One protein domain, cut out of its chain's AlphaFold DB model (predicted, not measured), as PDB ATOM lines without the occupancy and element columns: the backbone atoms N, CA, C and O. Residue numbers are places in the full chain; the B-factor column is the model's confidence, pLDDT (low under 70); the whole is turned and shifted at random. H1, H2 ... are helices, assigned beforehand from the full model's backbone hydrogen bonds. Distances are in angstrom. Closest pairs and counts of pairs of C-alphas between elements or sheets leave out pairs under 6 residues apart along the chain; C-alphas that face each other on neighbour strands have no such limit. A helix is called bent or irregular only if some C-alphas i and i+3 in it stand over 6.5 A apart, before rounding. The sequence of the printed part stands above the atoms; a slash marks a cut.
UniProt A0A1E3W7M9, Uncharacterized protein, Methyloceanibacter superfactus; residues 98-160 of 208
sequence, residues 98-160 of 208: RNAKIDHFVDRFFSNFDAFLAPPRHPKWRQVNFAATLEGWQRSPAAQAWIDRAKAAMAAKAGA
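AT A GLANCE: This is residues 98 to 160 of the 208 residues of an uncharacterized protein of Methyloceanibacter superfactus (UniProt A0A1E3W7M9). Two longer helices, H4 and H1, run side by side over part of their length, the beginning of H4 on H1, while residues 151 to 160 at the far end of H4 stick out. Beyond the end of H1 the short helices H2 and H3 form a small turn away from H4, and a long looping link, of which residues 132 to 139 stick out, returns to H4. The printed part has 63 residues, with four named helices in the order H1, H2, H3, H4 and no named strand; its class is all helix. It is loose, with a radius of gyration of the C-alphas of 13.5 A and spans of 38 by 30 by 25 A.

HOW THE PARTS SIT: Begin at H4, residues 141 to 158, which touches H1, residues 98 to 111, with residues 142 to 146 alone. Look at their closest C-alphas, Asp 103 and Ala 142, 5.4 A apart; the helices run the same way at a shallow tilt of 27 degrees. H1 and H2, residues 113 to 116, meet only through their link. H2 is close to but not clearly touching H3, residues 123 to 127; their closest C-alphas, Phe 116 and Trp 125, are 6.1 A apart. H3 is apart from H1 and H4, and H2 is apart from H4. In H1 and H4 every O i to N i+4 pair is within hydrogen-bond range; H3 has 0 of 1, but 2 of 2 O i to N i+3 pairs, and H2 is too short for an O i to N i+4 pair.

IN THESE COORDINATES: Find C-alpha 141 at (0.302, -43.444, 23.393); H4 runs 25.7 A to C-alpha 158 at (13.116, -41.199, 45.506). H1 starts at C-alpha 98, (-2.896, -54.092, 14.985), and is 20.0 A long. H2 measures 5.5 A and H3 8.1 A. H3 is neither bent nor irregular, but only just: C-alphas 123 and 126 are 6.1 A apart.

THE WHOLE: The two C-alphas farthest apart, Arg 98 and Ala 160, are 38.7 A apart. The printed part has no cut. The link H1 to H2 is tight, H2 to H3 short, and H3 to H4 long, with 13 residues. Confidence is low, under 70, at residues 158 to 160.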
ATOM      1  N   ARG A  98      -4.319 -54.418  15.163       95.12
ATOM      2  CA  ARG A  98      -2.896 -54.092  14.985       95.12
ATOM      3  C   ARG A  98      -2.400 -53.073  16.011       95.12
ATOM      4  O   ARG A  98      -1.247 -53.176  16.409       95.12
ATOM      5  N   ASN A  99      -3.252 -52.151  16.469       94.94
ATOM      6  CA  ASN A  99      -2.900 -51.183  17.512       94.94
ATOM      7  C   ASN A  99      -2.541 -51.910  18.821       94.94
ATOM      8  O   ASN A  99      -1.448 -51.721  19.339       94.94
ATOM      9  N   ALA A 100      -3.365 -52.876  19.246       94.00
ATOM     10  CA  ALA A 100      -3.088 -53.698  20.428       94.00
ATOM     11  C   ALA A 100      -1.765 -54.489  20.333       94.00
ATOM     12  O   ALA A 100      -1.072 -54.673  21.333       94.00
ATOM     13  N   LYS A 101      -1.377 -54.939  19.130       95.88
ATOM     14  CA  LYS A 101      -0.078 -55.605  18.913       95.88
ATOM     15  C   LYS A 101       1.100 -54.645  19.081       95.88
ATOM     16  O   LYS A 101       2.118 -55.049  19.639       95.88
ATOM     17  N   ILE A 102       0.965 -53.404  18.609       95.69
ATOM     18  CA  ILE A 102       1.978 -52.361  18.811       95.69
ATOM     19  C   ILE A 102       2.084 -52.011  20.293       95.69
ATOM     20  O   ILE A 102       3.194 -51.997  20.817       95.69
ATOM     21  N   ASP A 103       0.961 -51.820  20.986       95.12
ATOM     22  CA  ASP A 103       0.950 -51.530  22.424       95.12
ATOM     23  C   ASP A 103       1.648 -52.640  23.225       95.12
ATOM     24  O   ASP A 103       2.504 -52.361  24.065       95.12
ATOM     25  N   HIS A 104       1.360 -53.904  22.902       95.88
ATOM     26  CA  HIS A 104       2.032 -55.049  23.512       95.88
ATOM     27  C   HIS A 104       3.537 -55.081  23.200       95.88
ATOM     28  O   HIS A 104       4.346 -55.332  24.092       95.88
ATOM     29  N   PHE A 105       3.939 -54.823  21.951       96.69
ATOM     30  CA  PHE A 105       5.357 -54.736  21.595       96.69
ATOM     31  C   PHE A 105       6.067 -53.634  22.390       96.69
ATOM     32  O   PHE A 105       7.127 -53.893  22.953       96.69
ATOM     33  N   VAL A 106       5.476 -52.439  22.472       96.25
ATOM     34  CA  VAL A 106       6.039 -51.294  23.199       96.25
ATOM     35  C   VAL A 106       6.224 -51.630  24.675       96.25
ATOM     36  O   VAL A 106       7.315 -51.437  25.204       96.25
ATOM     37  N   ASP A 107       5.206 -52.193  25.327       95.44
ATOM     38  CA  ASP A 107       5.296 -52.567  26.740       95.44
ATOM     39  C   ASP A 107       6.418 -53.586  26.997       95.44
ATOM     40  O   ASP A 107       7.235 -53.399  27.903       95.44
ATOM     41  N   ARG A 108       6.526 -54.626  26.156       97.25
ATOM     42  CA  ARG A 108       7.574 -55.650  26.288       97.25
ATOM     43  C   ARG A 108       8.958 -55.104  25.962       97.25
ATOM     44  O   ARG A 108       9.903 -55.441  26.669       97.25
ATOM     45  N   PHE A 109       9.089 -54.279  24.929       96.19
ATOM     46  CA  PHE A 109      10.365 -53.694  24.530       96.19
ATOM     47  C   PHE A 109      10.915 -52.763  25.616       96.19
ATOM     48  O   PHE A 109      12.053 -52.940  26.041       96.19
ATOM     49  N   PHE A 110      10.098 -51.834  26.120       95.12
ATOM     50  CA  PHE A 110      10.534 -50.865  27.124       95.12
ATOM     51  C   PHE A 110      10.800 -51.541  28.476       95.12
ATOM     52  O   PHE A 110      11.834 -51.302  29.093       95.12
ATOM     53  N   SER A 111       9.919 -52.447  28.917       94.50
ATOM     54  CA  SER A 111      10.067 -53.122  30.220       94.50
ATOM     55  C   SER A 111      11.240 -54.104  30.285       94.50
ATOM     56  O   SER A 111      11.642 -54.487  31.377       94.50
ATOM     57  N   ASN A 112      11.782 -54.530  29.139       95.25
ATOM     58  CA  ASN A 112      12.926 -55.443  29.064       95.25
ATOM     59  C   ASN A 112      14.148 -54.779  28.414       95.25
ATOM     60  O   ASN A 112      15.032 -55.476  27.912       95.25
ATOM     61  N   PHE A 113      14.197 -53.443  28.389       94.69
ATOM     62  CA  PHE A 113      15.234 -52.727  27.656       94.69
ATOM     63  C   PHE A 113      16.650 -53.017  28.175       94.69
ATOM     64  O   PHE A 113      17.581 -53.118  27.381       94.69
ATOM     65  N   ASP A 114      16.812 -53.269  29.476       92.94
ATOM     66  CA  ASP A 114      18.113 -53.584  30.082       92.94
ATOM     67  C   ASP A 114      18.791 -54.813  29.450       92.94
ATOM     68  O   ASP A 114      20.018 -54.877  29.367       92.94
ATOM     69  N   ALA A 115      18.015 -55.756  28.903       93.69
ATOM     70  CA  ALA A 115      18.555 -56.904  28.174       93.69
ATOM     71  C   ALA A 115      19.309 -56.502  26.890       93.69
ATOM     72  O   ALA A 115      20.144 -57.263  26.400       93.69
ATOM     73  N   PHE A 116      19.039 -55.314  26.338       93.00
ATOM     74  CA  PHE A 116      19.754 -54.759  25.187       93.00
ATOM     75  C   PHE A 116      21.075 -54.080  25.563       93.00
ATOM     76  O   PHE A 116      21.911 -53.859  24.689       93.00
ATOM     77  N   LEU A 117      21.289 -53.780  26.846       92.44
ATOM     78  CA  LEU A 117      22.528 -53.173  27.344       92.44
ATOM     79  C   LEU A 117      23.631 -54.214  27.604       92.44
ATOM     80  O   LEU A 117      24.808 -53.853  27.745       92.44
ATOM     81  N   ALA A 118      23.248 -55.493  27.658       91.50
ATOM     82  CA  ALA A 118      24.134 -56.628  27.871       91.50
ATOM     83  C   ALA A 118      24.715 -57.182  26.548       91.50
ATOM     84  O   ALA A 118      24.038 -57.178  25.513       91.50
ATOM     85  N   PRO A 119      25.949 -57.724  26.558       88.62
ATOM     86  CA  PRO A 119      26.484 -58.484  25.428       88.62
ATOM     87  C   PRO A 119      25.567 -59.663  25.040       88.62
ATOM     88  O   PRO A 119      24.906 -60.227  25.913       88.62
ATOM     89  N   PRO A 120      25.517 -60.081  23.759       91.38
ATOM     90  CA  PRO A 120      26.295 -59.603  22.609       91.38
ATOM     91  C   PRO A 120      25.602 -58.464  21.829       91.38
ATOM     92  O   PRO A 120      25.804 -58.319  20.625       91.38
ATOM     93  N   ARG A 121      24.715 -57.688  22.466       91.38
ATOM     94  CA  ARG A 121      23.973 -56.609  21.794       91.38
ATOM     95  C   ARG A 121      24.874 -55.406  21.503       91.38
ATOM     96  O   ARG A 121      25.893 -55.197  22.154       91.38
ATOM     97  N   HIS A 122      24.477 -54.611  20.510       86.44
ATOM     98  CA  HIS A 122      25.272 -53.481  20.034       86.44
ATOM     99  C   HIS A 122      25.453 -52.399  21.124       86.44
ATOM    100  O   HIS A 122      24.454 -51.962  21.700       86.44
ATOM    101  N   PRO A 123      26.674 -51.880  21.372       84.88
ATOM    102  CA  PRO A 123      26.927 -50.893  22.431       84.88
ATOM    103  C   PRO A 123      26.066 -49.621  22.358       84.88
ATOM    104  O   PRO A 123      25.734 -49.043  23.394       84.88
ATOM    105  N   LYS A 124      25.635 -49.214  21.152       84.88
ATOM    106  CA  LYS A 124      24.728 -48.063  20.952       84.88
ATOM    107  C   LYS A 124      23.397 -48.148  21.695       84.88
ATOM    108  O   LYS A 124      22.794 -47.103  21.913       84.88
ATOM    109  N   TRP A 125      22.943 -49.326  22.132       89.12
ATOM    110  CA  TRP A 125      21.729 -49.412  22.952       89.12
ATOM    111  C   TRP A 125      21.821 -48.568  24.235       89.12
ATOM    112  O   TRP A 125      20.809 -48.046  24.687       89.12
ATOM    113  N   ARG A 126      23.031 -48.324  24.761       88.44
ATOM    114  CA  ARG A 126      23.269 -47.437  25.919       88.44
ATOM    115  C   ARG A 126      22.955 -45.964  25.656       88.44
ATOM    116  O   ARG A 126      22.813 -45.204  26.603       88.44
ATOM    117  N   GLN A 127      22.871 -45.562  24.390       86.25
ATOM    118  CA  GLN A 127      22.604 -44.182  23.982       86.25
ATOM    119  C   GLN A 127      21.115 -43.926  23.713       86.25
ATOM    120  O   GLN A 127      20.735 -42.810  23.365       86.25
ATOM    121  N   VAL A 128      20.252 -44.941  23.845       90.25
ATOM    122  CA  VAL A 128      18.812 -44.762  23.642       90.25
ATOM    123  C   VAL A 128      18.234 -43.885  24.747       90.25
ATOM    124  O   VAL A 128      18.400 -44.157  25.933       90.25
ATOM    125  N   ASN A 129      17.483 -42.865  24.340       88.69
ATOM    126  CA  ASN A 129      16.753 -41.986  25.237       88.69
ATOM    127  C   ASN A 129      15.249 -42.076  24.956       88.69
ATOM    128  O   ASN A 129      14.750 -41.492  23.996       88.69
ATOM    129  N   PHE A 130      14.504 -42.767  25.822       88.94
ATOM    130  CA  PHE A 130      13.048 -42.877  25.682       88.94
ATOM    131  C   PHE A 130      12.303 -41.554  25.879       88.94
ATOM    132  O   PHE A 130      11.186 -41.403  25.386       88.94
ATOM    133  N   ALA A 131      12.897 -40.585  26.578       84.62
ATOM    134  CA  ALA A 131      12.281 -39.281  26.791       84.62
ATOM    135  C   ALA A 131      12.419 -38.347  25.576       84.62
ATOM    136  O   ALA A 131      11.676 -37.366  25.506       84.62
ATOM    137  N   ALA A 132      13.302 -38.660  24.620       86.50
ATOM    138  CA  ALA A 132      13.542 -37.835  23.439       86.50
ATOM    139  C   ALA A 132      12.269 -37.653  22.597       86.50
ATOM    140  O   ALA A 132      11.498 -38.596  22.378       86.50
ATOM    141  N   THR A 133      12.037 -36.424  22.144       85.44
ATOM    142  CA  THR A 133      10.926 -36.037  21.266       85.44
ATOM    143  C   THR A 133      11.458 -35.660  19.894       85.44
ATOM    144  O   THR A 133      12.566 -35.145  19.789       85.44
ATOM    145  N   LEU A 134      10.656 -35.894  18.859       84.50
ATOM    146  CA  LEU A 134      10.947 -35.481  17.489       84.50
ATOM    147  C   LEU A 134       9.894 -34.466  17.056       84.50
ATOM    148  O   LEU A 134       8.698 -34.705  17.243       84.50
ATOM    149  N   GLU A 135      10.333 -33.347  16.494       84.44
ATOM    150  CA  GLU A 135       9.434 -32.309  15.996       84.44
ATOM    151  C   GLU A 135       8.545 -32.842  14.865       84.44
ATOM    152  O   GLU A 135       8.983 -33.621  14.024       84.44
ATOM    153  N   GLY A 136       7.258 -32.486  14.877       88.44
ATOM    154  CA  GLY A 136       6.286 -32.951  13.881       88.44
ATOM    155  C   GLY A 136       5.848 -34.419  14.013       88.44
ATOM    156  O   GLY A 136       4.901 -34.828  13.342       88.44
ATOM    157  N   TRP A 137       6.458 -35.211  14.902       91.44
ATOM    158  CA  TRP A 137       6.117 -36.623  15.101       91.44
ATOM    159  C   TRP A 137       5.324 -36.862  16.386       91.44
ATOM    160  O   TRP A 137       5.632 -36.346  17.460       91.44
ATOM    161  N   GLN A 138       4.319 -37.734  16.301       92.19
ATOM    162  CA  GLN A 138       3.530 -38.147  17.458       92.19
ATOM    163  C   GLN A 138       4.116 -39.412  18.098       92.19
ATOM    164  O   GLN A 138       4.175 -40.473  17.473       92.19
ATOM    165  N   ARG A 139       4.486 -39.331  19.384       94.12
ATOM    166  CA  ARG A 139       4.864 -40.513  20.172       94.12
ATOM    167  C   ARG A 139       3.662 -41.445  20.342       94.12
ATOM    168  O   ARG A 139       2.554 -40.995  20.632       94.12
ATOM    169  N   SER A 140       3.899 -42.756  20.231       93.19
ATOM    170  CA  SER A 140       2.875 -43.766  20.526       93.19
ATOM    171  C   SER A 140       2.278 -43.553  21.929       93.19
ATOM    172  O   SER A 140       3.042 -43.432  22.897       93.19
ATOM    173  N   PRO A 141       0.939 -43.568  22.086       92.88
ATOM    174  CA  PRO A 141       0.302 -43.444  23.393       92.88
ATOM    175  C   PRO A 141       0.769 -44.497  24.407       92.88
ATOM    176  O   PRO A 141       0.898 -44.184  25.587       92.88
ATOM    177  N   ALA A 142       1.056 -45.728  23.966       94.00
ATOM    178  CA  ALA A 142       1.569 -46.774  24.851       94.00
ATOM    179  C   ALA A 142       2.983 -46.464  25.357       94.00
ATOM    180  O   ALA A 142       3.272 -46.680  26.534       94.00
ATOM    181  N   ALA A 143       3.841 -45.903  24.499       95.38
ATOM    182  CA  ALA A 143       5.199 -45.516  24.880       95.38
ATOM    183  C   ALA A 143       5.164 -44.357  25.881       95.38
ATOM    184  O   ALA A 143       5.850 -44.399  26.898       95.38
ATOM    185  N   GLN A 144       4.305 -43.362  25.632       95.44
ATOM    186  CA  GLN A 144       4.087 -42.257  26.564       95.44
ATOM    187  C   GLN A 144       3.605 -42.767  27.928       95.44
ATOM    188  O   GLN A 144       4.218 -42.468  28.948       95.44
ATOM    189  N   ALA A 145       2.575 -43.618  27.937       94.75
ATOM    190  CA  ALA A 145       2.038 -44.182  29.170       94.75
ATOM    191  C   ALA A 145       3.080 -45.004  29.947       94.75
ATOM    192  O   ALA A 145       3.068 -44.995  31.175       94.75
ATOM    193  N   TRP A 146       3.973 -45.726  29.262       95.19
ATOM    194  CA  TRP A 146       5.067 -46.438  29.923       95.19
ATOM    195  C   TRP A 146       6.058 -45.466  30.578       95.19
ATOM    196  O   TRP A 146       6.393 -45.644  31.749       95.19
ATOM    197  N   ILE A 147       6.472 -44.410  29.866       94.12
ATOM    198  CA  ILE A 147       7.403 -43.392  30.383       94.12
ATOM    199  C   ILE A 147       6.822 -42.709  31.623       94.12
ATOM    200  O   ILE A 147       7.530 -42.532  32.613       94.12
ATOM    201  N   ASP A 148       5.536 -42.365  31.595       95.12
ATOM    202  CA  ASP A 148       4.868 -41.712  32.722       95.12
ATOM    203  C   ASP A 148       4.816 -42.627  33.955       95.12
ATOM    204  O   ASP A 148       5.121 -42.186  35.064       95.12
ATOM    205  N   ARG A 149       4.538 -43.927  33.766       94.06
ATOM    206  CA  ARG A 149       4.619 -44.922  34.853       94.06
ATOM    207  C   ARG A 149       6.035 -45.051  35.408       94.06
ATOM    208  O   ARG A 149       6.201 -45.087  36.625       94.06
ATOM    209  N   ALA A 150       7.048 -45.107  34.544       88.81
ATOM    210  CA  ALA A 150       8.443 -45.203  34.964       88.81
ATOM    211  C   ALA A 150       8.871 -43.968  35.772       88.81
ATOM    212  O   ALA A 150       9.470 -44.109  36.837       88.81
ATOM    213  N   LYS A 151       8.492 -42.761  35.328       88.56
ATOM    214  CA  LYS A 151       8.732 -41.511  36.065       88.56
ATOM    215  C   LYS A 151       8.049 -41.508  37.430       88.56
ATOM    216  O   LYS A 151       8.700 -41.196  38.422       88.56
ATOM    217  N   ALA A 152       6.777 -41.899  37.497       91.25
ATOM    218  CA  ALA A 152       6.049 -41.989  38.762       91.25
ATOM    219  C   ALA A 152       6.697 -43.000  39.723       91.25
ATOM    220  O   ALA A 152       6.856 -42.711  40.905       91.25
ATOM    221  N   ALA A 153       7.137 -44.156  39.216       87.88
ATOM    222  CA  ALA A 153       7.840 -45.157  40.012       87.88
ATOM    223  C   ALA A 153       9.206 -44.656  40.512       87.88
ATOM    224  O   ALA A 153       9.569 -44.929  41.654       87.88
ATOM    225  N   MET A 154       9.956 -43.912  39.692       78.31
ATOM    226  CA  MET A 154      11.209 -43.283  40.124       78.31
ATOM    227  C   MET A 154      10.970 -42.210  41.187       78.31
ATOM    228  O   MET A 154      11.669 -42.206  42.193       78.31
ATOM    229  N   ALA A 155       9.957 -41.357  41.016       78.50
ATOM    230  CA  ALA A 155       9.588 -40.347  42.008       78.50
ATOM    231  C   ALA A 155       9.142 -40.983  43.336       78.50
ATOM    232  O   ALA A 155       9.559 -40.546  44.403       78.50
ATOM    233  N   ALA A 156       8.360 -42.066  43.276       80.44
ATOM    234  CA  ALA A 156       7.960 -42.825  44.456       80.44
ATOM    235  C   ALA A 156       9.154 -43.491  45.159       80.44
ATOM    236  O   ALA A 156       9.203 -43.498  46.381       80.44
ATOM    237  N   LYS A 157      10.136 -44.018  44.411       70.69
ATOM    238  CA  LYS A 157      11.376 -44.575  44.984       70.69
ATOM    239  C   LYS A 157      12.271 -43.501  45.596       70.69
ATOM    240  O   LYS A 157      12.817 -43.736  46.665       70.69
ATOM    241  N   ALA A 158      12.390 -42.341  44.955       61.62
ATOM    242  CA  ALA A 158      13.116 -41.199  45.506       61.62
ATOM    243  C   ALA A 158      12.462 -40.703  46.808       61.62
ATOM    244  O   ALA A 158      13.158 -40.455  47.779       61.62
ATOM    245  N   GLY A 159      11.126 -40.673  46.873       55.97
ATOM    246  CA  GLY A 159      10.386 -40.342  48.097       55.97
ATOM    247  C   GLY A 159      10.309 -41.461  49.148       55.97
ATOM    248  O   GLY A 159       9.837 -41.212  50.253       55.97
ATOM    249  N   ALA A 160      10.737 -42.686  48.824       57.16
ATOM    250  CA  ALA A 160      10.724 -43.846  49.724       57.16
ATOM    251  C   ALA A 160      12.132 -44.288  50.174       57.16
ATOM    252  O   ALA A 160      12.244 -45.240  50.945       57.16
TER     253      ALA A 160